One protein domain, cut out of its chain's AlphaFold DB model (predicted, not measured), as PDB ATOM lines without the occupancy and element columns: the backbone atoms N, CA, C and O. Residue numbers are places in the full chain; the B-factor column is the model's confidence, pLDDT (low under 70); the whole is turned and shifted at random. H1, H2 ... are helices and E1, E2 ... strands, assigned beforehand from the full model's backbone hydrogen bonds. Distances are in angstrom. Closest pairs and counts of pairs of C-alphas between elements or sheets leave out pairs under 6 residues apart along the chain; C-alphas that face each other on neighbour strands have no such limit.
ATOM      1  N   PRO A  87      95.534  -3.830  79.346       75.19
ATOM      2  CA  PRO A  87      96.843  -3.210  79.142       75.19
ATOM      3  C   PRO A  87      97.596  -2.942  80.458       75.19
ATOM      4  O   PRO A  87      97.009  -2.445  81.424       75.19
ATOM      5  N   PHE A  88      98.898  -3.230  80.467       83.31
ATOM      6  CA  PHE A  88      99.806  -2.898  81.566       83.31
ATOM      7  C   PHE A  88     100.554  -1.576  81.321       83.31
ATOM      8  O   PHE A  88     100.979  -1.269  80.203       83.31
ATOM      9  N   PHE A  89     100.723  -0.781  82.381       89.12
ATOM     10  CA  PHE A  89     101.315   0.553  82.302       89.12
ATOM     11  C   PHE A  89     102.373   0.772  83.380       89.12
ATOM     12  O   PHE A  89     102.212   0.320  84.514       89.12
ATOM     13  N   TYR A  90     103.393   1.555  83.037       90.56
ATOM     14  CA  TYR A  90     104.349   2.106  83.990       90.56
ATOM     15  C   TYR A  90     104.048   3.579  84.244       90.56
ATOM     16  O   TYR A  90     103.835   4.345  83.304       90.56
ATOM     17  N   ASP A  91     104.073   3.966  85.518       90.06
ATOM     18  CA  ASP A  91     104.055   5.366  85.930       90.06
ATOM     19  C   ASP A  91     105.500   5.798  86.232       90.06
ATOM     20  O   ASP A  91     106.108   5.335  87.199       90.06
ATOM     21  N   ILE A  92     106.056   6.673  85.395       90.38
ATOM     22  CA  ILE A  92     107.394   7.251  85.558       90.38
ATOM     23  C   ILE A  92     107.235   8.638  86.176       90.38
ATOM     24  O   ILE A  92     106.452   9.445  85.681       90.38
ATOM     25  N   GLY A  93     107.972   8.926  87.247       89.44
ATOM     26  CA  GLY A  93     107.937  10.223  87.920       89.44
ATOM     27  C   GLY A  93     109.323  10.836  88.059       89.44
ATOM     28  O   GLY A  93     110.273  10.144  88.420       89.44
ATOM     29  N   LYS A  94     109.419  12.144  87.835       86.81
ATOM     30  CA  LYS A  94     110.590  12.971  88.125       86.81
ATOM     31  C   LYS A  94     110.202  14.067  89.106       86.81
ATOM     32  O   LYS A  94     109.130  14.664  89.009       86.81
ATOM     33  N   GLU A  95     111.103  14.347  90.037       86.19
ATOM     34  CA  GLU A  95     110.986  15.476  90.949       86.19
ATOM     35  C   GLU A  95     112.229  16.356  90.842       86.19
ATOM     36  O   GLU A  95     113.343  15.898  91.092       86.19
ATOM     37  N   THR A  96     112.022  17.619  90.483       84.31
ATOM     38  CA  THR A  96     113.070  18.635  90.392       84.31
ATOM     39  C   THR A  96     113.041  19.474  91.665       84.31
ATOM     40  O   THR A  96     112.077  20.205  91.908       84.31
ATOM     41  N   CYS A  97     114.083  19.356  92.488       79.00
ATOM     42  CA  CYS A  97     114.228  20.083  93.750       79.00
ATOM     43  C   CYS A  97     115.266  21.207  93.613       79.00
ATOM     44  O   CYS A  97     116.317  20.954  93.030       79.00
ATOM     45  N   PRO A  98     115.034  22.401  94.190       69.44
ATOM     46  CA  PRO A  98     116.055  23.442  94.322       69.44
ATOM     47  C   PRO A  98     117.360  22.925  94.933       69.44
ATOM     48  O   PRO A  98     117.331  22.140  95.883       69.44
ATOM     49  N   THR A  99     118.495  23.411  94.428       59.47
ATOM     50  CA  THR A  99     119.867  23.020  94.817       59.47
ATOM     51  C   THR A  99     120.157  23.210  96.319       59.47
ATOM     52  O   THR A  99     121.026  22.547  96.878       59.47
ATOM     53  N   ALA A 100     119.356  24.033  97.005       50.91
ATOM     54  CA  ALA A 100     119.432  24.374  98.429       50.91
ATOM     55  C   ALA A 100     119.325  23.200  99.429       50.91
ATOM     56  O   ALA A 100     119.516  23.403 100.625       50.91
ATOM     57  N   VAL A 101     119.019  21.973  98.993       46.66
ATOM     58  CA  VAL A 101     118.942  20.820  99.913       46.66
ATOM     59  C   VAL A 101     120.328  20.415 100.450       46.66
ATOM     60  O   VAL A 101     120.399  19.780 101.499       46.66
ATOM     61  N   PHE A 102     121.423  20.805  99.783       44.66
ATOM     62  CA  PHE A 102     122.780  20.365 100.135       44.66
ATOM     63  C   PHE A 102     123.641  21.401 100.884       44.66
ATOM     64  O   PHE A 102     124.601  20.996 101.534       44.66
ATOM     65  N   GLU A 103     123.282  22.693 100.888       43.12
ATOM     66  CA  GLU A 103     124.008  23.747 101.630       43.12
ATOM     67  C   GLU A 103     123.044  24.632 102.453       43.12
ATOM     68  O   GLU A 103     122.512  25.631 101.959       43.12
ATOM     69  N   PRO A 104     122.785  24.266 103.726       45.09
ATOM     70  CA  PRO A 104     121.746  24.883 104.558       45.09
ATOM     71  C   PRO A 104     122.033  26.308 105.054       45.09
ATOM     72  O   PRO A 104     121.156  26.902 105.679       45.09
ATOM     73  N   SER A 105     123.244  26.845 104.876       48.06
ATOM     74  CA  SER A 105     123.677  28.036 105.623       48.06
ATOM     75  C   SER A 105     123.404  29.382 104.950       48.06
ATOM     76  O   SER A 105     123.404  30.383 105.659       48.06
ATOM     77  N   GLU A 106     123.141  29.447 103.637       49.25
ATOM     78  CA  GLU A 106     123.060  30.749 102.936       49.25
ATOM     79  C   GLU A 106     121.901  30.915 101.935       49.25
ATOM     80  O   GLU A 106     121.640  32.032 101.487       49.25
ATOM     81  N   SER A 107     121.150  29.858 101.602       59.50
ATOM     82  CA  SER A 107     120.095  29.944 100.579       59.50
ATOM     83  C   SER A 107     118.685  30.053 101.177       59.50
ATOM     84  O   SER A 107     118.273  29.270 102.031       59.50
ATOM     85  N   GLN A 108     117.913  31.053 100.730       71.19
ATOM     86  CA  GLN A 108     116.502  31.186 101.112       71.19
ATOM     87  C   GLN A 108     115.680  30.010 100.546       71.19
ATOM     88  O   GLN A 108     115.907  29.629  99.398       71.19
ATOM     89  N   PRO A 109     114.688  29.462 101.280       81.00
ATOM     90  CA  PRO A 109     113.801  28.417 100.766       81.00
ATOM     91  C   PRO A 109     113.097  28.851  99.479       81.00
ATOM     92  O   PRO A 109     112.517  29.937  99.424       81.00
ATOM     93  N   GLN A 110     113.123  27.995  98.455       80.38
ATOM     94  CA  GLN A 110     112.571  28.300  97.135       80.38
ATOM     95  C   GLN A 110     111.358  27.434  96.785       80.38
ATOM     96  O   GLN A 110     111.288  26.245  97.103       80.38
ATOM     97  N   THR A 111     110.422  28.033  96.056       77.62
ATOM     98  CA  THR A 111     109.353  27.347  95.335       77.62
ATOM     99  C   THR A 111     109.617  27.433  93.843       77.62
ATOM    100  O   THR A 111     109.802  28.526  93.305       77.62
ATOM    101  N   LEU A 112     109.606  26.280  93.178       78.94
ATOM    102  CA  LEU A 112     109.733  26.193  91.733       78.94
ATOM    103  C   LEU A 112     108.360  26.212  91.053       78.94
ATOM    104  O   LEU A 112     107.434  25.530  91.494       78.94
ATOM    105  N   LEU A 113     108.245  26.958  89.952       74.00
ATOM    106  CA  LEU A 113     107.056  27.024  89.093       74.00
ATOM    107  C   LEU A 113     107.445  26.782  87.628       74.00
ATOM    108  O   LEU A 113     108.436  27.338  87.160       74.00
ATOM    109  N   TRP A 114     106.669  25.978  86.897       71.62
ATOM    110  CA  TRP A 114     106.913  25.712  85.473       71.62
ATOM    111  C   TRP A 114     106.808  26.987  84.630       71.62
ATOM    112  O   TRP A 114     105.854  27.746  84.794       71.62
ATOM    113  N   ARG A 115     107.750  27.190  83.703       70.56
ATOM    114  CA  ARG A 115     107.615  28.174  82.616       70.56
ATOM    115  C   ARG A 115     106.813  27.576  81.462       70.56
ATOM    116  O   ARG A 115     106.925  26.377  81.199       70.56
ATOM    117  N   GLN A 116     106.048  28.401  80.752       65.94
ATOM    118  CA  GLN A 116     105.274  27.982  79.583       65.94
ATOM    119  C   GLN A 116     106.163  27.338  78.519       65.94
ATOM    120  O   GLN A 116     105.808  26.279  78.007       65.94
ATOM    121  N   CYS A 117     107.308  27.947  78.197       63.75
ATOM    122  CA  CYS A 117     108.157  27.507  77.083       63.75
ATOM    123  C   CYS A 117     108.566  26.025  77.172       63.75
ATOM    124  O   CYS A 117     108.830  25.383  76.157       63.75
ATOM    125  N   CYS A 118     108.581  25.455  78.381       67.75
ATOM    126  CA  CYS A 118     108.892  24.048  78.623       67.75
ATOM    127  C   CYS A 118     107.670  23.120  78.603       67.75
ATOM    128  O   CYS A 118     107.826  21.902  78.572       67.75
ATOM    129  N   LEU A 119     106.461  23.680  78.609       67.88
ATOM    130  CA  LEU A 119     105.190  22.972  78.481       67.88
ATOM    131  C   LEU A 119     104.562  23.122  77.084       67.88
ATOM    132  O   LEU A 119     103.671  22.342  76.750       67.88
ATOM    133  N   ASP A 120     105.047  24.049  76.250       63.34
ATOM    134  CA  ASP A 120     104.530  24.315  74.896       63.34
ATOM    135  C   ASP A 120     104.547  23.079  73.986       63.34
ATOM    136  O   ASP A 120     103.637  22.884  73.180       63.34
ATOM    137  N   ALA A 121     105.537  22.195  74.152       57.22
ATOM    138  CA  ALA A 121     105.598  20.921  73.431       57.22
ATOM    139  C   ALA A 121     104.399  19.997  73.741       57.22
ATOM    140  O   ALA A 121     104.083  19.106  72.955       57.22
ATOM    141  N   TYR A 122     103.730  20.212  74.876       56.41
ATOM    142  CA  TYR A 122     102.614  19.407  75.366       56.41
ATOM    143  C   TYR A 122     101.257  20.123  75.263       56.41
ATOM    144  O   TYR A 122     100.228  19.450  75.154       56.41
ATOM    145  N   SER A 123     101.212  21.461  75.305       53.12
ATOM    146  CA  SER A 123      99.971  22.241  75.199       53.12
ATOM    147  C   SER A 123     100.227  23.712  74.856       53.12
ATOM    148  O   SER A 123     100.971  24.384  75.556       53.12
ATOM    149  N   TYR A 124      99.507  24.244  73.862       46.97
ATOM    150  CA  TYR A 124      99.543  25.663  73.464       46.97
ATOM    151  C   TYR A 124      98.558  26.562  74.244       46.97
ATOM    152  O   TYR A 124      98.297  27.690  73.834       46.97
ATOM    153  N   MET A 125      97.914  26.054  75.303       35.91
ATOM    154  CA  MET A 125      96.767  26.732  75.938       35.91
ATOM    155  C   MET A 125      97.094  27.601  77.167       35.91
ATOM    156  O   MET A 125      96.172  28.212  77.706       35.91
ATOM    157  N   LEU A 126      98.337  27.653  77.654       45.38
ATOM    158  CA  LEU A 126      98.693  28.355  78.900       45.38
ATOM    159  C   LEU A 126      99.851  29.333  78.648       45.38
ATOM    160  O   LEU A 126     100.891  28.871  78.213       45.38
ATOM    161  N   GLU A 127      99.686  30.637  78.932       45.72
ATOM    162  CA  GLU A 127     100.690  31.683  78.607       45.72
ATOM    163  C   GLU A 127     101.817  31.890  79.648       45.72
ATOM    164  O   GLU A 127     102.865  32.394  79.285       45.72
ATOM    165  N   ASP A 128     101.660  31.545  80.934       49.56
ATOM    166  CA  ASP A 128     102.798  31.294  81.846       49.56
ATOM    167  C   ASP A 128     102.338  30.816  83.228       49.56
ATOM    168  O   ASP A 128     101.314  31.249  83.754       49.56
ATOM    169  N   THR A 129     103.139  29.930  83.828       53.25
ATOM    170  CA  THR A 129     102.905  29.223  85.101       53.25
ATOM    171  C   THR A 129     101.613  28.404  85.160       53.25
ATOM    172  O   THR A 129     100.500  28.914  85.242       53.25
ATOM    173  N   GLY A 130     101.748  27.078  85.175       55.25
ATOM    174  CA  GLY A 130     100.590  26.200  85.284       55.25
ATOM    175  C   GLY A 130     100.941  24.801  85.749       55.25
ATOM    176  O   GLY A 130     102.009  24.270  85.452       55.25
ATOM    177  N   SER A 131     100.011  24.197  86.486       64.81
ATOM    178  CA  SER A 131      99.949  22.742  86.558       64.81
ATOM    179  C   SER A 131      99.168  22.255  85.345       64.81
ATOM    180  O   SER A 131      98.074  22.746  85.071       64.81
ATOM    181  N   LEU A 132      99.724  21.301  84.617       69.44
ATOM    182  CA  LEU A 132      99.156  20.774  83.389       69.44
ATOM    183  C   LEU A 132      98.852  19.296  83.595       69.44
ATOM    184  O   LEU A 132      99.720  18.531  83.998       69.44
ATOM    185  N   THR A 133      97.610  18.893  83.341       76.31
ATOM    186  CA  THR A 133      97.212  17.481  83.324       76.31
ATOM    187  C   THR A 133      96.662  17.165  81.943       76.31
ATOM    188  O   THR A 133      95.731  17.824  81.487       76.31
ATOM    189  N   LEU A 134      97.251  16.176  81.278       78.44
ATOM    190  CA  LEU A 134      96.912  15.783  79.918       78.44
ATOM    191  C   LEU A 134      96.604  14.293  79.870       78.44
ATOM    192  O   LEU A 134      97.419  13.465  80.267       78.44
ATOM    193  N   GLU A 135      95.445  13.966  79.313       84.88
ATOM    194  CA  GLU A 135      95.121  12.621  78.855       84.88
ATOM    195  C   GLU A 135      95.217  12.616  77.329       84.88
ATOM    196  O   GLU A 135      94.582  13.432  76.648       84.88
ATOM    197  N   THR A 136      96.051  11.739  76.772       82.94
ATOM    198  CA  THR A 136      96.213  11.676  75.320       82.94
ATOM    199  C   THR A 136      94.978  11.020  74.704       82.94
ATOM    200  O   THR A 136      94.387  10.080  75.231       82.94
ATOM    201  N   ARG A 137      94.522  11.531  73.557       80.75
ATOM    202  CA  ARG A 137      93.374  10.924  72.869       80.75
ATOM    203  C   ARG A 137      93.786   9.587  72.272       80.75
ATOM    204  O   ARG A 137      94.843   9.514  71.653       80.75
ATOM    205  N   ARG A 138      92.903   8.583  72.321       83.50
ATOM    206  CA  ARG A 138      93.148   7.247  71.734       83.50
ATOM    207  C   ARG A 138      93.574   7.263  70.261       83.50
ATOM    208  O   ARG A 138      94.316   6.395  69.825       83.50
ATOM    209  N   SER A 139      93.103   8.247  69.498       84.12
ATOM    210  CA  SER A 139      93.432   8.430  68.081       84.12
ATOM    211  C   SER A 139      94.722   9.219  67.835       84.12
ATOM    212  O   SER A 139      95.080   9.447  66.684       84.12
ATOM    213  N   SER A 140      95.376   9.723  68.883       84.81
ATOM    214  CA  SER A 140      96.569  10.556  68.743       84.81
ATOM    215  C   SER A 140      97.817   9.705  68.486       84.81
ATOM    216  O   SER A 140      97.915   8.602  69.034       84.81
ATOM    217  N   PRO A 141      98.808  10.230  67.738       86.75
ATOM    218  CA  PRO A 141     100.097   9.559  67.571       86.75
ATOM    219  C   PRO A 141     100.770   9.233  68.910       86.75
ATOM    220  O   PRO A 141     101.334   8.159  69.066       86.75
ATOM    221  N   HIS A 142     100.634  10.110  69.910       87.00
ATOM    222  CA  HIS A 142     101.171   9.902  71.259       87.00
ATOM    223  C   HIS A 142     100.563   8.674  71.951       87.00
ATOM    224  O   HIS A 142     101.299   7.864  72.506       87.00
ATOM    225  N   TRP A 143      99.237   8.494  71.874       89.62
ATOM    226  CA  TRP A 143      98.575   7.306  72.428       89.62
ATOM    227  C   TRP A 143      98.997   6.033  71.691       89.62
ATOM    228  O   TRP A 143      99.253   5.012  72.323       89.62
ATOM    229  N   GLN A 144      99.106   6.090  70.361       89.31
ATOM    230  CA  GLN A 144      99.575   4.961  69.546       89.31
ATOM    231  C   GLN A 144     101.036   4.598  69.839       89.31
ATOM    232  O   GLN A 144     101.379   3.421  69.849       89.31
ATOM    233  N   ALA A 145     101.870   5.594  70.138       90.50
ATOM    234  CA  ALA A 145     103.245   5.415  70.596       90.50
ATOM    235  C   ALA A 145     103.339   4.962  72.066       90.50
ATOM    236  O   ALA A 145     104.425   4.659  72.547       90.50
ATOM    237  N   GLY A 146     102.214   4.893  72.784       91.75
ATOM    238  CA  GLY A 146     102.144   4.361  74.140       91.75
ATOM    239  C   GLY A 146     102.321   5.385  75.260       91.75
ATOM    240  O   GLY A 146     102.563   4.964  76.385       91.75
ATOM    241  N   LEU A 147     102.204   6.691  74.996       92.38
ATOM    242  CA  LEU A 147     102.095   7.735  76.023       92.38
ATOM    243  C   LEU A 147     100.615   8.023  76.294       92.38
ATOM    244  O   LEU A 147      99.922   8.545  75.419       92.38
ATOM    245  N   PHE A 148     100.134   7.714  77.498       90.50
ATOM    246  CA  PHE A 148      98.703   7.740  77.831       90.50
ATOM    247  C   PHE A 148      98.288   8.948  78.668       90.50
ATOM    248  O   PHE A 148      97.183   9.474  78.524       90.50
ATOM    249  N   TYR A 149      99.169   9.385  79.560       91.94
ATOM    250  CA  TYR A 149      98.875  10.456  80.500       91.94
ATOM    251  C   TYR A 149     100.159  11.175  80.894       91.94
ATOM    252  O   TYR A 149     101.187  10.526  81.084       91.94
ATOM    253  N   SER A 150     100.079  12.494  81.050       87.56
ATOM    254  CA  SER A 150     101.169  13.328  81.556       87.56
ATOM    255  C   SER A 150     100.633  14.344  82.554       87.56
ATOM    256  O   SER A 150      99.591  14.963  82.329       87.56
ATOM    257  N   GLN A 151     101.365  14.552  83.642       87.31
ATOM    258  CA  GLN A 151     101.036  15.541  84.651       87.31
ATOM    259  C   GLN A 151     102.270  16.324  85.087       87.31
ATOM    260  O   GLN A 151     103.260  15.749  85.519       87.31
ATOM    261  N   PHE A 152     102.160  17.645  85.049       82.19
ATOM    262  CA  PHE A 152     103.180  18.595  85.471       82.19
ATOM    263  C   PHE A 152     102.583  19.474  86.559       82.19
ATOM    264  O   PHE A 152     101.518  20.054  86.358       82.19
ATOM    265  N   TYR A 153     103.211  19.572  87.728       81.56
ATOM    266  CA  TYR A 153     102.705  20.436  88.797       81.56
ATOM    267  C   TYR A 153     103.785  20.835  89.801       81.56
ATOM    268  O   TYR A 153     104.771  20.127  89.986       81.56
ATOM    269  N   ALA A 154     103.563  21.947  90.501       79.25
ATOM    270  CA  ALA A 154     104.382  22.347  91.642       79.25
ATOM    271  C   ALA A 154     103.872  21.690  92.934       79.25
ATOM    272  O   ALA A 154     102.663  21.664  93.203       79.25
ATOM    273  N   SER A 155     104.779  21.184  93.774       83.75
ATOM    274  CA  SER A 155     104.420  20.553  95.050       83.75
ATOM    275  C   SER A 155     103.893  21.549  96.086       83.75
ATOM    276  O   SER A 155     103.322  21.128  97.084       83.75
ATOM    277  N   VAL A 156     103.923  22.860  95.813       75.88
ATOM    278  CA  VAL A 156     103.272  23.893  96.647       75.88
ATOM    279  C   VAL A 156     101.769  23.655  96.844       75.88
ATOM    280  O   VAL A 156     101.205  24.055  97.862       75.88
ATOM    281  N   LYS A 157     101.114  22.892  95.952       72.62
ATOM    282  CA  LYS A 157      99.726  22.439  96.161       72.62
ATOM    283  C   LYS A 157      99.554  21.652  97.469       72.62
ATOM    284  O   LYS A 157      98.465  21.651  98.042       72.62
ATOM    285  N   GLU A 158     100.620  21.000  97.943       78.12
ATOM    286  CA  GLU A 158     100.658  20.178  99.156       78.12
ATOM    287  C   GLU A 158     100.419  20.979 100.438       78.12
ATOM    288  O   GLU A 158      99.940  20.409 101.414       78.12
ATOM    289  N   VAL A 159     100.622  22.303 100.414       76.25
ATOM    290  CA  VAL A 159     100.300  23.199 101.538       76.25
ATOM    291  C   VAL A 159      98.834  23.059 101.957       76.25
ATOM    292  O   VAL A 159      98.512  23.107 103.141       76.25
ATOM    293  N   PHE A 160      97.924  22.853 101.005       69.50
ATOM    294  CA  PHE A 160      96.485  22.927 101.270       69.50
ATOM    295  C   PHE A 160      95.781  21.566 101.349       69.50
ATOM    296  O   PHE A 160      94.656  21.489 101.855       69.50
ATOM    297  N   THR A 161      96.407  20.490 100.866       73.81
ATOM    298  CA  THR A 161      95.806  19.144 100.856       73.81
ATOM    299  C   THR A 161      96.149  18.390 102.137       73.81
ATOM    300  O   THR A 161      97.313  18.232 102.489       73.81
ATOM    301  N   ALA A 162      95.126  17.827 102.779       70.88
ATOM    302  CA  ALA A 162      95.291  16.828 103.828       70.88
ATOM    303  C   ALA A 162      94.642  15.521 103.359       70.88
ATOM    304  O   ALA A 162      93.421  15.453 103.233       70.88
ATOM    305  N   GLY A 163      95.447  14.500 103.047       65.06
ATOM    306  CA  GLY A 163      94.937  13.204 102.582       65.06
ATOM    307  C   GLY A 163      94.087  13.290 101.306       65.06
ATOM    308  O   GLY A 163      93.075  12.605 101.211       65.06
ATOM    309  N   ASN A 164      94.475  14.147 100.351       65.81
ATOM    310  CA  ASN A 164      93.719  14.493  99.134       65.81
ATOM    311  C   ASN A 164      92.415  15.280  99.367       65.81
ATOM    312  O   ASN A 164      91.659  15.500  98.423       65.81
ATOM    313  N   ILE A 165      92.150  15.749 100.591       68.12
ATOM    314  CA  ILE A 165      91.008  16.622 100.878       68.12
ATOM    315  C   ILE A 165      91.455  18.082 100.844       68.12
ATOM    316  O   ILE A 165      92.093  18.598 101.772       68.12
ATOM    317  N   TYR A 166      91.071  18.764  99.768       69.44
ATOM    318  CA  TYR A 166      91.324  20.189  99.584       69.44
ATOM    319  C   TYR A 166      90.397  21.051 100.457       69.44
ATOM    320  O   TYR A 166      89.289  20.616 100.806       69.44
ATOM    321  N   PRO A 167      90.833  22.264 100.845       63.56
ATOM    322  CA  PRO A 167      90.014  23.178 101.628       63.56
ATOM    323  C   PRO A 167      88.719  23.512 100.885       63.56
ATOM    324  O   PRO A 167      88.705  23.597  99.661       63.56
ATOM    325  N   PHE A 168      87.636  23.710 101.633       65.31
ATOM    326  CA  PHE A 168      86.352  24.205 101.117       65.31
ATOM    327  C   PHE A 168      85.681  23.344 100.028       65.31
ATOM    328  O   PHE A 168      84.742  23.789  99.380       65.31
ATOM    329  N   THR A 169      86.080  22.079  99.886       64.06
ATOM    330  CA  THR A 169      85.475  21.104  98.953       64.06
ATOM    331  C   THR A 169      84.044  20.694  99.316       64.06
ATOM    332  O   THR A 169      83.330  20.120  98.497       64.06
ATOM    333  N   ASN A 170      83.589  20.998 100.536       68.50
ATOM    334  CA  ASN A 170      82.215  20.749 100.948       68.50
ATOM    335  C   ASN A 170      81.268  21.773 100.302       68.50
ATOM    336  O   ASN A 170      81.100  22.881 100.814       68.50
ATOM    337  N   SER A 171      80.584  21.365  99.231       63.09
ATOM    338  CA  SER A 171      79.607  22.185  98.495       63.09
ATOM    339  C   SER A 171      78.476  22.748  99.368       63.09
ATOM    340  O   SER A 171      77.850  23.748  99.022       63.09
ATOM    341  N   ARG A 172      78.225  22.160 100.546       63.66
ATOM    342  CA  ARG A 172      77.207  22.622 101.501       63.66
ATOM    343  C   ARG A 172      77.637  23.875 102.261       63.66
ATOM    344  O   ARG A 172      76.770  24.550 102.814       63.66
ATOM    345  N   LEU A 173      78.928  24.222 102.278       60.66
ATOM    346  CA  LEU A 173      79.415  25.483 102.856       60.66
ATOM    347  C   LEU A 173      78.782  26.700 102.178       60.66
ATOM    348  O   LEU A 173      78.565  27.715 102.825       60.66
ATOM    349  N   GLU A 174      78.377  26.576 100.916       57.78
ATOM    350  CA  GLU A 174      77.696  27.636 100.173       57.78
ATOM    351  C   GLU A 174      76.319  27.979 100.760       57.78
ATOM    352  O   GLU A 174      75.838  29.098 100.616       57.78
ATOM    353  N   THR A 175      75.696  27.061 101.507       58.38
ATOM    354  CA  THR A 175      74.454  27.359 102.240       58.38
ATOM    355  C   THR A 175      74.674  28.341 103.385       58.38
ATOM    356  O   THR A 175      73.712  28.997 103.803       58.38
ATOM    357  N   LEU A 176      75.921  28.489 103.865       58.75
ATOM    358  CA  LEU A 176      76.270  29.516 104.838       58.75
ATOM    359  C   LEU A 176      75.958  30.900 104.289       58.75
ATOM    360  O   LEU A 176      75.505  31.685 105.106       58.75
ATOM    361  N   ALA A 177      76.065  31.122 102.966       51.34
ATOM    362  CA  ALA A 177      75.804  32.378 102.247       51.34
ATOM    363  C   ALA A 177      74.322  32.819 102.220       51.34
ATOM    364  O   ALA A 177      74.013  33.955 101.864       51.34
ATOM    365  N   LEU A 178      73.385  31.943 102.594       53.25
ATOM    366  CA  LEU A 178      71.959  32.274 102.621       53.25
ATOM    367  C   LEU A 178      71.612  33.193 103.795       53.25
ATOM    368  O   LEU A 178      72.036  32.952 104.927       53.25
ATOM    369  N   ASN A 179      70.741  34.176 103.545       51.88
ATOM    370  CA  ASN A 179      70.188  35.030 104.595       51.88
ATOM    371  C   ASN A 179      69.547  34.168 105.713       51.88
ATOM    372  O   ASN A 179      68.734  33.289 105.401       51.88
ATOM    373  N   PRO A 180      69.844  34.419 107.004       57.41
ATOM    374  CA  PRO A 180      69.297  33.641 108.118       57.41
ATOM    375  C   PRO A 180      67.764  33.548 108.137       57.41
ATOM    376  O   PRO A 180      67.220  32.496 108.478       57.41
ATOM    377  N   LYS A 181      67.057  34.610 107.721       54.06
ATOM    378  CA  LYS A 181      65.587  34.627 107.622       54.06
ATOM    379  C   LYS A 181      65.095  33.682 106.523       54.06
ATOM    380  O   LYS A 181      64.190  32.894 106.766       54.06
ATOM    381  N   LEU A 182      65.753  33.683 105.361       53.81
ATOM    382  CA  LEU A 182      65.446  32.783 104.244       53.81
ATOM    383  C   LEU A 182      65.736  31.315 104.601       53.81
ATOM    384  O   LEU A 182      64.941  30.431 104.291       53.81
ATOM    385  N   ARG A 183      66.836  31.061 105.322       59.06
ATOM    386  CA  ARG A 183      67.196  29.729 105.829       59.06
ATOM    387  C   ARG A 183      66.127  29.174 106.776       59.06
ATOM    388  O   ARG A 183      65.770  28.004 106.662       59.06
ATOM    389  N   LYS A 184      65.601  30.017 107.671       60.62
ATOM    390  CA  LYS A 184      64.525  29.661 108.607       60.62
ATOM    391  C   LYS A 184      63.227  29.344 107.862       60.62
ATOM    392  O   LYS A 184      62.635  28.302 108.108       60.62
ATOM    393  N   THR A 185      62.844  30.166 106.883       55.25
ATOM    394  CA  THR A 185      61.686  29.897 106.014       55.25
ATOM    395  C   THR A 185      61.814  28.554 105.289       55.25
ATOM    396  O   THR A 185      60.861  27.785 105.245       55.25
ATOM    397  N   TRP A 186      62.997  28.219 104.769       59.59
ATOM    398  CA  TRP A 186      63.217  26.939 104.084       59.59
ATOM    399  C   TRP A 186      63.164  25.725 105.016       59.59
ATOM    400  O   TRP A 186      62.706  24.664 104.594       59.59
ATOM    401  N   GLN A 187      63.599  25.876 106.271       61.94
ATOM    402  CA  GLN A 187      63.468  24.832 107.290       61.94
ATOM    403  C   GLN A 187      62.006  24.581 107.669       61.94
ATOM    404  O   GLN A 187      61.626  23.428 107.855       61.94
ATOM    405  N   THR A 188      61.199  25.641 107.742       54.34
ATOM    406  CA  THR A 188      59.781  25.563 108.111       54.34
ATOM    407  C   THR A 188      58.903  25.007 106.985       54.34
ATOM    408  O   THR A 188      57.986  24.244 107.258       54.34
ATOM    409  N   VAL A 189      59.170  25.367 105.725       51.22
ATOM    410  CA  VAL A 189      58.233  25.132 104.604       51.22
ATOM    411  C   VAL A 189      58.509  23.835 103.824       51.22
ATOM    412  O   VAL A 189      57.602  23.308 103.189       51.22
ATOM    413  N   GLY A 190      59.732  23.284 103.851       50.09
ATOM    414  CA  GLY A 190      60.121  22.196 102.932       50.09
ATOM    415  C   GLY A 190      60.889  21.024 103.542       50.09
ATOM    416  O   GLY A 190      61.594  20.327 102.807       50.09
ATOM    417  N   GLY A 191      60.814  20.829 104.861       50.41
ATOM    418  CA  GLY A 191      61.704  19.922 105.586       50.41
ATOM    419  C   GLY A 191      63.121  20.498 105.642       50.41
ATOM    420  O   GLY A 191      63.640  21.010 104.646       50.41
ATOM    421  N   GLY A 192      63.725  20.473 106.833       49.19
ATOM    422  CA  GLY A 192      65.010  21.111 107.119       49.19
ATOM    423  C   GLY A 192      66.065  20.909 106.028       49.19
ATOM    424  O   GLY A 192      66.165  19.837 105.430       49.19
ATOM    425  N   LEU A 193      66.911  21.922 105.799       54.34
ATOM    426  CA  LEU A 193      68.219  21.667 105.190       54.34
ATOM    427  C   LEU A 193      68.846  20.523 105.997       54.34
ATOM    428  O   LEU A 193      68.942  20.642 107.217       54.34
ATOM    429  N   SER A 194      69.244  19.419 105.361       55.22
ATOM    430  CA  SER A 194      69.729  18.216 106.066       55.22
ATOM    431  C   SER A 194      71.083  18.412 106.779       55.22
ATOM    432  O   SER A 194      71.798  17.454 107.074       55.22
ATOM    433  N   HIS A 195      71.489  19.662 107.028       63.84
ATOM    434  CA  HIS A 195      72.797  20.058 107.534       63.84
ATOM    435  C   HIS A 195      72.657  21.088 108.653       63.84
ATOM    436  O   HIS A 195      71.916  22.066 108.542       63.84
ATOM    437  N   ASN A 196      73.424  20.884 109.723       67.25
ATOM    438  CA  ASN A 196      73.458  21.781 110.868       67.25
ATOM    439  C   ASN A 196      74.309  23.033 110.539       67.25
ATOM    440  O   ASN A 196      75.510  22.897 110.293       67.25
ATOM    441  N   PRO A 197      73.738  24.252 110.565       66.19
ATOM    442  CA  PRO A 197      74.463  25.480 110.236       66.19
ATOM    443  C   PRO A 197      75.602  25.791 111.217       66.19
ATOM    444  O   PRO A 197      76.610  26.360 110.809       66.19
ATOM    445  N   ILE A 198      75.486  25.382 112.486       71.75
ATOM    446  CA  ILE A 198      76.555  25.521 113.487       71.75
ATOM    447  C   ILE A 198      77.726  24.608 113.117       71.75
ATOM    448  O   ILE A 198      78.880  25.033 113.155       71.75
ATOM    449  N   ALA A 199      77.437  23.371 112.700       73.81
ATOM    450  CA  ALA A 199      78.460  22.427 112.257       73.81
ATOM    451  C   ALA A 199      79.155  22.901 110.970       73.81
ATOM    452  O   ALA A 199      80.374  22.800 110.869       73.81
ATOM    453  N   LEU A 200      78.406  23.472 110.019       71.62
ATOM    454  CA  LEU A 200      78.974  24.063 108.803       71.62
ATOM    455  C   LEU A 200      79.845  25.286 109.110       71.62
ATOM    456  O   LEU A 200      80.935  25.398 108.557       71.62
ATOM    457  N   ASN A 201      79.409  26.168 110.015       69.00
ATOM    458  CA  ASN A 201      80.204  27.321 110.436       69.00
ATOM    459  C   ASN A 201      81.500  26.876 111.135       69.00
ATOM    460  O   ASN A 201      82.585  27.346 110.807       69.00
ATOM    461  N   ARG A 202      81.417  25.883 112.029       73.62
ATOM    462  CA  ARG A 202      82.603  25.284 112.655       73.62
ATOM    463  C   ARG A 202      83.540  24.677 111.607       73.62
ATOM    464  O   ARG A 202      84.725  24.980 111.625       73.62
ATOM    465  N   ALA A 203      83.018  23.890 110.664       71.56
ATOM    466  CA  ALA A 203      83.814  23.306 109.583       71.56
ATOM    467  C   ALA A 203      84.504  24.380 108.721       71.56
ATOM    468  O   ALA A 203      85.672  24.220 108.360       71.56
ATOM    469  N   TYR A 204      83.816  25.488 108.432       68.69
ATOM    470  CA  TYR A 204      84.377  26.639 107.727       68.69
ATOM    471  C   TYR A 204      85.536  27.281 108.504       68.69
ATOM    472  O   TYR A 204      86.640  27.396 107.970       68.69
ATOM    473  N   LEU A 205      85.315  27.641 109.773       70.88
ATOM    474  CA  LEU A 205      86.327  28.281 110.621       70.88
ATOM    475  C   LEU A 205      87.550  27.382 110.832       70.88
ATOM    476  O   LEU A 205      88.681  27.839 110.689       70.88
ATOM    477  N   THR A 206      87.338  26.087 111.083       74.94
ATOM    478  CA  THR A 206      88.428  25.110 111.194       74.94
ATOM    479  C   THR A 206      89.208  24.983 109.885       74.94
ATOM    480  O   THR A 206      90.433  24.894 109.912       74.94
ATOM    481  N   THR A 207      88.537  25.031 108.727       69.56
ATOM    482  CA  THR A 207      89.216  25.014 107.421       69.56
ATOM    483  C   THR A 207      90.072  26.268 107.216       69.56
ATOM    484  O   THR A 207      91.205  26.147 106.755       69.56
ATOM    485  N   LYS A 208      89.590  27.457 107.612       68.88
ATOM    486  CA  LYS A 208      90.395  28.694 107.585       68.88
ATOM    487  C   LYS A 208      91.633  28.586 108.467       68.88
ATOM    488  O   LYS A 208      92.732  28.875 108.003       68.88
ATOM    489  N   GLN A 209      91.457  28.146 109.713       68.94
ATOM    490  CA  GLN A 209      92.562  27.979 110.655       68.94
ATOM    491  C   GLN A 209      93.596  26.984 110.119       68.94
ATOM    492  O   GLN A 209      94.788  27.268 110.155       68.94
ATOM    493  N   ARG A 210      93.144  25.871 109.525       78.56
ATOM    494  CA  ARG A 210      94.013  24.900 108.850       78.56
ATOM    495  C   ARG A 210      94.849  25.550 107.748       78.56
ATOM    496  O   ARG A 210      96.050  25.318 107.708       78.56
ATOM    497  N   CYS A 211      94.237  26.346 106.867       70.12
ATOM    498  CA  CYS A 211      94.968  27.035 105.800       70.12
ATOM    499  C   CYS A 211      95.999  28.021 106.359       70.12
ATOM    500  O   CYS A 211      97.135  28.026 105.903       70.12
ATOM    501  N   HIS A 212      95.626  28.807 107.371       71.69
ATOM    502  CA  HIS A 212      96.534  29.757 108.014       71.69
ATOM    503  C   HIS A 212      97.741  29.056 108.653       71.69
ATOM    504  O   HIS A 212      98.884  29.397 108.357       71.69
ATOM    505  N   SER A 213      97.502  28.017 109.458       78.00
ATOM    506  CA  SER A 213      98.578  27.225 110.062       78.00
ATOM    507  C   SER A 213      99.448  26.535 109.010       78.00
ATOM    508  O   SER A 213     100.662  26.455 109.180       78.00
ATOM    509  N   ALA A 214      98.857  26.059 107.910       78.12
ATOM    510  CA  ALA A 214      99.607  25.431 106.828       78.12
ATOM    511  C   ALA A 214     100.501  26.424 106.072       78.12
ATOM    512  O   ALA A 214     101.640  26.078 105.758       78.12
ATOM    513  N   LEU A 215     100.021  27.647 105.822       72.44
ATOM    514  CA  LEU A 215     100.807  28.732 105.232       72.44
ATOM    515  C   LEU A 215     101.988  29.099 106.135       72.44
ATOM    516  O   LEU A 215     103.132  29.042 105.693       72.44
ATOM    517  N   GLN A 216     101.727  29.382 107.415       77.25
ATOM    518  CA  GLN A 216     102.766  29.719 108.395       77.25
ATOM    519  C   GLN A 216     103.810  28.606 108.536       77.25
ATOM    520  O   GLN A 216     105.009  28.860 108.452       77.25
ATOM    521  N   GLY A 217     103.358  27.358 108.672       82.19
ATOM    522  CA  GLY A 217     104.227  26.189 108.792       82.19
ATOM    523  C   GLY A 217     104.970  25.811 107.507       82.19
ATOM    524  O   GLY A 217     105.719  24.835 107.513       82.19
ATOM    525  N   SER A 218     104.755  26.531 106.402       83.88
ATOM    526  CA  SER A 218     105.373  26.246 105.104       83.88
ATOM    527  C   SER A 218     106.321  27.333 104.605       83.88
ATOM    528  O   SER A 218     106.983  27.112 103.599       83.88
ATOM    529  N   ILE A 219     106.459  28.462 105.315       78.50
ATOM    530  CA  ILE A 219     107.352  29.574 104.930       78.50
ATOM    531  C   ILE A 219     108.803  29.111 104.755       78.50
ATOM    532  O   ILE A 219     109.495  29.577 103.856       78.50
ATOM    533  N   GLN A 220     109.245  28.169 105.592       82.19
ATOM    534  CA  GLN A 220     110.607  27.627 105.574       82.19
ATOM    535  C   GLN A 220     110.750  26.360 104.715       82.19
ATOM    536  O   GLN A 220     111.772  25.683 104.774       82.19
ATOM    537  N   LYS A 221     109.718  25.991 103.947       84.50
ATOM    538  CA  LYS A 221     109.744  24.788 103.111       84.50
ATOM    539  C   LYS A 221     110.190  25.104 101.693       84.50
ATOM    540  O   LYS A 221     109.976  26.192 101.161       84.50
ATOM    541  N   VAL A 222     110.777  24.090 101.076       82.62
ATOM    542  CA  VAL A 222     111.141  24.081  99.666       82.62
ATOM    543  C   VAL A 222     110.074  23.308  98.898       82.62
ATOM    544  O   VAL A 222     109.669  22.226  99.323       82.62
ATOM    545  N   PHE A 223     109.625  23.859  97.771       84.25
ATOM    546  CA  PHE A 223     108.611  23.235  96.923       84.25
ATOM    547  C   PHE A 223     109.173  22.951  95.529       84.25
ATOM    548  O   PHE A 223     109.512  23.856  94.768       84.25
ATOM    549  N   SER A 224     109.277  21.660  95.230       85.69
ATOM    550  CA  SER A 224     109.750  21.058  93.982       85.69
ATOM    551  C   SER A 224     108.728  21.110  92.838       85.69
ATOM    552  O   SER A 224     107.525  21.289  93.044       85.69
ATOM    553  N   LEU A 225     109.207  20.865  91.617       85.12
ATOM    554  CA  LEU A 225     108.359  20.506  90.479       85.12
ATOM    555  C   LEU A 225     108.262  18.995  90.365       85.12
ATOM    556  O   LEU A 225     109.249  18.287  90.561       85.12
ATOM    557  N   ARG A 226     107.079  18.509  90.003       85.56
ATOM    558  CA  ARG A 226     106.848  17.111  89.663       85.56
ATOM    559  C   ARG A 226     106.340  16.979  88.241       85.56
ATOM    560  O   ARG A 226     105.531  17.784  87.775       85.56
ATOM    561  N   GLU A 227     106.840  15.940  87.596       87.19
ATOM    562  CA  GLU A 227     106.515  15.506  86.248       87.19
ATOM    563  C   GLU A 227     106.238  14.005  86.319       87.19
ATOM    564  O   GLU A 227     107.074  13.241  86.798       87.19
ATOM    565  N   GLU A 228     105.040  13.588  85.930       90.81
ATOM    566  CA  GLU A 228     104.590  12.201  86.017       90.81
ATOM    567  C   GLU A 228     103.984  11.770  84.680       90.81
ATOM    568  O   GLU A 228     103.125  12.464  84.135       90.81
ATOM    569  N   HIS A 229     104.397  10.614  84.165       92.00
ATOM    570  CA  HIS A 229     103.932  10.060  82.896       92.00
ATOM    571  C   HIS A 229     103.448   8.633  83.063       92.00
ATOM    572  O   HIS A 229     104.108   7.825  83.711       92.00
ATOM    573  N   ARG A 230     102.344   8.304  82.392       93.88
ATOM    574  CA  ARG A 230     101.893   6.928  82.209       93.88
ATOM    575  C   ARG A 230     102.232   6.457  80.811       93.88
ATOM    576  O   ARG A 230     101.727   7.014  79.830       93.88
ATOM    577  N   VAL A 231     103.024   5.397  80.734       95.00
ATOM    578  CA  VAL A 231     103.488   4.824  79.473       95.00
ATOM    579  C   VAL A 231     103.166   3.337  79.371       95.00
ATOM    580  O   VAL A 231     103.018   2.639  80.373       95.00
ATOM    581  N   SER A 232     103.052   2.846  78.141       94.12
ATOM    582  CA  SER A 232     102.995   1.411  77.854       94.12
ATOM    583  C   SER A 232     104.304   0.728  78.232       94.12
ATOM    584  O   SER A 232     105.360   1.365  78.237       94.12
ATOM    585  N   GLN A 233     104.251  -0.582  78.466       91.31
ATOM    586  CA  GLN A 233     105.461  -1.388  78.614       91.31
ATOM    587  C   GLN A 233     106.401  -1.245  77.409       91.31
ATOM    588  O   GLN A 233     107.591  -1.022  77.590       91.31
ATOM    589  N   THR A 234     105.870  -1.283  76.184       93.19
ATOM    590  CA  THR A 234     106.681  -1.145  74.967       93.19
ATOM    591  C   THR A 234     107.450   0.175  74.930       93.19
ATOM    592  O   THR A 234     108.642   0.182  74.629       93.19
ATOM    593  N   LEU A 235     106.783   1.288  75.254       94.81
ATOM    594  CA  LEU A 235     107.422   2.603  75.303       94.81
ATOM    595  C   LEU A 235     108.435   2.681  76.450       94.81
ATOM    596  O   LEU A 235     109.528   3.202  76.262       94.81
ATOM    597  N   PHE A 236     108.107   2.125  77.615       93.69
ATOM    598  CA  PHE A 236     109.034   2.046  78.742       93.69
ATOM    599  C   PHE A 236     110.332   1.319  78.354       93.69
ATOM    600  O   PHE A 236     111.417   1.869  78.524       93.69
ATOM    601  N   ASP A 237     110.225   0.140  77.741       92.25
ATOM    602  CA  ASP A 237     111.371  -0.661  77.299       92.25
ATOM    603  C   ASP A 237     112.184   0.043  76.193       92.25
ATOM    604  O   ASP A 237     113.393  -0.160  76.066       92.25
ATOM    605  N   GLN A 238     111.542   0.871  75.361       94.44
ATOM    606  CA  GLN A 238     112.231   1.729  74.388       94.44
ATOM    607  C   GLN A 238     113.005   2.858  75.073       94.44
ATOM    608  O   GLN A 238     114.167   3.067  74.739       94.44
ATOM    609  N   ILE A 239     112.406   3.538  76.056       92.69
ATOM    610  CA  ILE A 239     113.086   4.582  76.838       92.69
ATOM    611  C   ILE A 239     114.309   3.988  77.543       92.69
ATOM    612  O   ILE A 239     115.387   4.572  77.483       92.69
ATOM    613  N   MET A 240     114.178   2.813  78.171       93.69
ATOM    614  CA  MET A 240     115.304   2.166  78.856       93.69
ATOM    615  C   MET A 240     116.464   1.866  77.899       93.69
ATOM    616  O   MET A 240     117.614   2.155  78.231       93.69
ATOM    617  N   ARG A 241     116.165   1.340  76.703       94.12
ATOM    618  CA  ARG A 241     117.175   1.088  75.664       94.12
ATOM    619  C   ARG A 241     117.847   2.368  75.190       94.12
ATOM    620  O   ARG A 241     119.066   2.416  75.141       94.12
ATOM    621  N   GLU A 242     117.083   3.429  74.950       94.38
ATOM    622  CA  GLU A 242     117.635   4.716  74.515       94.38
ATOM    623  C   GLU A 242     118.647   5.282  75.530       94.38
ATOM    624  O   GLU A 242     119.700   5.792  75.152       94.38
ATOM    625  N   PHE A 243     118.372   5.158  76.833       91.56
ATOM    626  CA  PHE A 243     119.321   5.563  77.877       91.56
ATOM    627  C   PHE A 243     120.587   4.696  77.902       91.56
ATOM    628  O   PHE A 243     121.670   5.211  78.189       91.56
ATOM    629  N   GLN A 244     120.468   3.397  77.620       92.56
ATOM    630  CA  GLN A 244     121.616   2.493  77.507       92.56
ATOM    631  C   GLN A 244     122.468   2.838  76.285       92.56
ATOM    632  O   GLN A 244     123.675   3.030  76.427       92.56
ATOM    633  N   ASP A 245     121.838   3.013  75.124       94.69
ATOM    634  CA  ASP A 245     122.501   3.318  73.854       94.69
ATOM    635  C   ASP A 245     123.233   4.668  73.899       94.69
ATOM    636  O   ASP A 245     124.314   4.824  73.331       94.69
ATOM    637  N   ARG A 246     122.693   5.642  74.644       93.12
ATOM    638  CA  ARG A 246     123.337   6.945  74.888       93.12
ATOM    639  C   ARG A 246     124.428   6.916  75.960       93.12
ATOM    640  O   ARG A 246     125.028   7.957  76.225       93.12
ATOM    641  N   GLY A 247     124.660   5.782  76.625       91.12
ATOM    642  CA  GLY A 247     125.583   5.691  77.759       91.12
ATOM    643  C   GLY A 247     125.148   6.532  78.967       91.12
ATOM    644  O   GLY A 247     125.984   6.981  79.745       91.12
ATOM    645  N   GLN A 248     123.844   6.788  79.115       90.38
ATOM    646  CA  GLN A 248     123.265   7.617  80.179       90.38
ATOM    647  C   GLN A 248     122.628   6.794  81.306       90.38
ATOM    648  O   GLN A 248     122.192   7.358  82.305       90.38
ATOM    649  N   PHE A 249     122.580   5.468  81.174       89.31
ATOM    650  CA  PHE A 249     121.891   4.581  82.115       89.31
ATOM    651  C   PHE A 249     122.449   4.645  83.550       89.31
ATOM    652  O   PHE A 249     121.689   4.649  84.517       89.31
ATOM    653  N   THR A 250     123.770   4.744  83.694       91.69
ATOM    654  CA  THR A 250     124.471   4.867  84.987       91.69
ATOM    655  C   THR A 250     124.870   6.304  85.311       91.69
ATOM    656  O   THR A 250     125.487   6.560  86.342       91.69
ATOM    657  N   THR A 251     124.570   7.251  84.423       89.62
ATOM    658  CA  THR A 251     124.946   8.651  84.607       89.62
ATOM    659  C   THR A 251     124.005   9.285  85.630       89.62
ATOM    660  O   THR A 251     122.786   9.132  85.500       89.62
ATOM    661  N   PRO A 252     124.529   9.999  86.643       86.94
ATOM    662  CA  PRO A 252     123.692  10.740  87.574       86.94
ATOM    663  C   PRO A 252     122.776  11.713  86.835       86.94
ATOM    664  O   PRO A 252     123.208  12.401  85.905       86.94
ATOM    665  N   PHE A 253     121.514  11.787  87.254       83.00
ATOM    666  CA  PHE A 253     120.597  12.793  86.740       83.00
ATOM    667  C   PHE A 253     121.199  14.183  86.971       83.00
ATOM    668  O   PHE A 253     121.725  14.446  88.056       83.00
ATOM    669  N   PRO A 254     121.144  15.071  85.964       71.38
ATOM    670  CA  PRO A 254     121.775  16.373  86.066       71.38
ATOM    671  C   PRO A 254     121.173  17.159  87.232       71.38
ATOM    672  O   PRO A 254     119.949  17.251  87.372       71.38
ATOM    673  N   SER A 255     122.045  17.756  88.046       65.62
ATOM    674  CA  SER A 255     121.655  18.848  88.935       65.62
ATOM    675  C   SER A 255     121.058  19.977  88.099       65.62
ATOM    676  O   SER A 255     121.423  20.150  86.934       65.62
ATOM    677  N   ILE A 256     120.132  20.736  88.689       61.72
ATOM    678  CA  ILE A 256     119.564  21.930  88.058       61.72
ATOM    679  C   ILE A 256     120.715  22.788  87.507       61.72
ATOM    680  O   ILE A 256     121.564  23.202  88.297       61.72
ATOM    681  N   PRO A 257     120.772  23.044  86.186       52.38
ATOM    682  CA  PRO A 257     121.692  24.032  85.649       52.38
ATOM    683  C   PRO A 257     121.384  25.388  86.290       52.38
ATOM    684  O   PRO A 257     120.213  25.735  86.447       52.38
ATOM    685  N   ASP A 258     122.407  26.186  86.595       47.91
ATOM    686  CA  ASP A 258     122.222  27.566  87.079       47.91
ATOM    687  C   ASP A 258     121.402  28.429  86.096       47.91
ATOM    688  O   ASP A 258     120.839  29.461  86.473       47.91
ATOM    689  N   SER A 259     121.270  28.001  84.832       49.78
ATOM    690  CA  SER A 259     120.331  28.594  83.888       49.78
ATOM    691  C   SER A 259     118.889  28.184  84.225       49.78
ATOM    692  O   SER A 259     118.375  27.137  83.833       49.78
ATOM    693  N   ALA A 260     118.202  29.079  84.936       53.34
ATOM    694  CA  ALA A 260     116.780  29.035  85.288       53.34
ATOM    695  C   ALA A 260     115.815  29.082  84.077       53.34
ATOM    696  O   ALA A 260     114.733  29.661  84.162       53.34
ATOM    697  N   GLU A 261     116.185  28.531  82.921       60.00
ATOM    698  CA  GLU A 261     115.432  28.672  81.673       60.00
ATOM    699  C   GLU A 261     114.122  27.883  81.671       60.00
ATOM    700  O   GLU A 261     113.190  28.284  80.977       60.00
ATOM    701  N   SER A 262     114.007  26.822  82.481       66.94
ATOM    702  CA  SER A 262     112.830  25.937  82.474       66.94
ATOM    703  C   SER A 262     111.803  26.179  83.583       66.94
ATOM    704  O   SER A 262     110.684  25.663  83.523       66.94
ATOM    705  N   PHE A 263     112.147  26.968  84.599       71.81
ATOM    706  CA  PHE A 263     111.264  27.249  85.730       71.81
ATOM    707  C   PHE A 263     111.583  28.590  86.389       71.81
ATOM    708  O   PHE A 263     112.672  29.142  86.243       71.81
ATOM    709  N   TYR A 264     110.613  29.141  87.108       71.12
ATOM    710  CA  TYR A 264     110.841  30.245  88.034       71.12
ATOM    711  C   TYR A 264     111.205  29.677  89.399       71.12
ATOM    712  O   TYR A 264     110.513  28.790  89.891       71.12
ATOM    713  N   ALA A 265     112.260  30.207  90.014       75.00
ATOM    714  CA  ALA A 265     112.579  29.970  91.414       75.00
ATOM    715  C   ALA A 265     112.222  31.234  92.202       75.00
ATOM    716  O   ALA A 265     112.845  32.279  92.025       75.00
ATOM    717  N   LEU A 266     111.188  31.148  93.034       71.00
ATOM    718  CA  LEU A 266     110.732  32.254  93.875       71.00
ATOM    719  C   LEU A 266     111.032  31.935  95.338       71.00
ATOM    720  O   LEU A 266     110.866  30.776  95.729       71.00
ATOM    721  N   PRO A 267     111.402  32.917  96.177       76.12
ATOM    722  CA  PRO A 267     111.426  32.701  97.617       76.12
ATOM    723  C   PRO A 267     110.050  32.213  98.086       76.12
ATOM    724  O   PRO A 267     109.022  32.829  97.786       76.12
ATOM    725  N   THR A 268     110.014  31.100  98.820       74.19
ATOM    726  CA  THR A 268     108.763  30.526  99.340       74.19
ATOM    727  C   THR A 268     108.029  31.543 100.211       74.19
ATOM    728  O   THR A 268     106.805  31.644 100.148       74.19
ATOM    729  N   SER A 269     108.765  32.353 100.975       72.06
ATOM    730  CA  SER A 269     108.209  33.456 101.760       72.06
ATOM    731  C   SER A 269     107.441  34.451 100.893       72.06
ATOM    732  O   SER A 269     106.311  34.763 101.240       72.06
ATOM    733  N   THR A 270     107.985  34.889  99.756       68.25
ATOM    734  CA  THR A 270     107.314  35.816  98.833       68.25
ATOM    735  C   THR A 270     106.036  35.208  98.262       68.25
ATOM    736  O   THR A 270     104.979  35.831  98.324       68.25
ATOM    737  N   LEU A 271     106.100  33.964  97.773       67.00
ATOM    738  CA  LEU A 271     104.933  33.285  97.203       67.00
ATOM    739  C   LEU A 271     103.818  33.087  98.241       67.00
ATOM    740  O   LEU A 271     102.642  33.279  97.936       67.00
ATOM    741  N   LEU A 272     104.174  32.705  99.471       67.06
ATOM    742  CA  LEU A 272     103.200  32.470 100.535       67.06
ATOM    743  C   LEU A 272     102.737  33.767 101.215       67.06
ATOM    744  O   LEU A 272     101.599  33.808 101.672       67.06
ATOM    745  N   GLN A 273     103.549  34.828 101.263       60.19
ATOM    746  CA  GLN A 273     103.158  36.139 101.804       60.19
ATOM    747  C   GLN A 273     102.059  36.789 100.966       60.19
ATOM    748  O   GLN A 273     101.085  37.256 101.549       60.19
ATOM    749  N   CYS A 274     102.121  36.700  99.631       51.25
ATOM    750  CA  CYS A 274     101.014  37.125  98.764       51.25
ATOM    751  C   CYS A 274      99.675  36.439  99.111       51.25
ATOM    752  O   CYS A 274      98.611  36.962  98.791       51.25
ATOM    753  N   LEU A 275      99.717  35.275  99.771       52.22
ATOM    754  CA  LEU A 275      98.546  34.516 100.219       52.22
ATOM    755  C   LEU A 275      98.196  34.736 101.700       52.22
ATOM    756  O   LEU A 275      97.121  34.321 102.134       52.22
TER     757      LEU A 275
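What this domain is: This is residues 87 to 275 of the 456 residues of an uncharacterized protein of Aspergillus thermomutatus (UniProt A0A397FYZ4). A four-stranded antiparallel sheet, E1, E5, E4, E3, has H6 standing up at one end and the small ribbon E2, E6 at the other, and from the ribbon's end a long arm reaches away, going out through H2 and H3 to H4 and folding back along H5. The arm makes much of the length, and residues 185 to 191 stick out at its tip. The printed part has 189 residues with seven named helices and six named strands, in the order E1 E2 E3 H1 E4 H2 H3 H4 H5 E5 H6 E6 H7, and is mixed helix and strand. It is loose, with a radius of gyration of the C-alphas of 22.8 A and spans of 75 by 51 by 29 A.

How they stand to each other: The sheet joins E1, residues 89 to 96, E5, residues 225 to 232, E4, residues 147 to 154, and E3, residues 132 to 135; it is twisted, with C-alphas up to 4.2 A off its plane. Within hydrogen-bond range are N 92 and O 229, 2.8 A, between E1 and E5; N 228 and O 151, 2.8 A, between E5 and E4; and N 134 and O 150, 2.8 A, between E4 and E3. H6, residues 233 to 245, is on one face, giving two layers, a helix over a sheet; it lies over E5 at a height over the sheet of 11.7 A and stands up from it at 58 degrees. H1, residues 141 to 144, is at the sheet's level, 0.6 A. E2, residues 110 to 114, and E6, residues 263 to 267, are antiparallel, with N 113 and O 264 at 2.9 A; the closest C-alphas of E2 and E4, Leu 113 and Ala 154, are 6.0 A apart. H5, residues 197 to 216, only just touches H2, residues 155 to 159, with 3 pairs of C-alphas within 8 A, the closest being Val 159 and Ala 214, 5.8 A; its residues 211 to 215 alone do so. With residues 197 to 204 alone H5 touches H3, residues 171 to 177, about perpendicular at 75 degrees, closest at the C-alphas of Leu 173 and Leu 200, 6.1 A. H4, residues 180 to 189, is apart from H5. H7, residues 268 to 275, is close to H5 but not clearly touching, the C-alphas of Leu 215 and Leu 272 being 6.5 A apart. Each O i to N i+4 pair is within range in H4, H5 and H6; H7 has 3 of 4, H2 0 of 1 with 2 of 2 O i to N i+3 pairs, H3 0 of 3 with 4 of 4, and H1 is too short for one.

Where its parts are: E1 begins at C-alpha 89, (101.315, 0.553, 82.302), and is 23.0 A long; E5 is 23.5 A and E4 21.5 A. H5 is 28.7 A, from C-alpha 197 at (74.463, 25.480, 110.236); H6 is 18.3 A, H4 14.4 A. H7 ends at C-alpha 275, (98.546, 34.516, 100.219).

The domain as a whole: The C-alphas farthest apart, Thr 188 and Gly 247, are 75.1 A apart. The printed part has no cut. Long links join E1 to E2, E2 to E3, H2 to H3 and H6 to E6. Mean pLDDT of the printed part is 72.4; 82 residues are under 70, among them 98 to 107, 116 to 132 and 163 to 197.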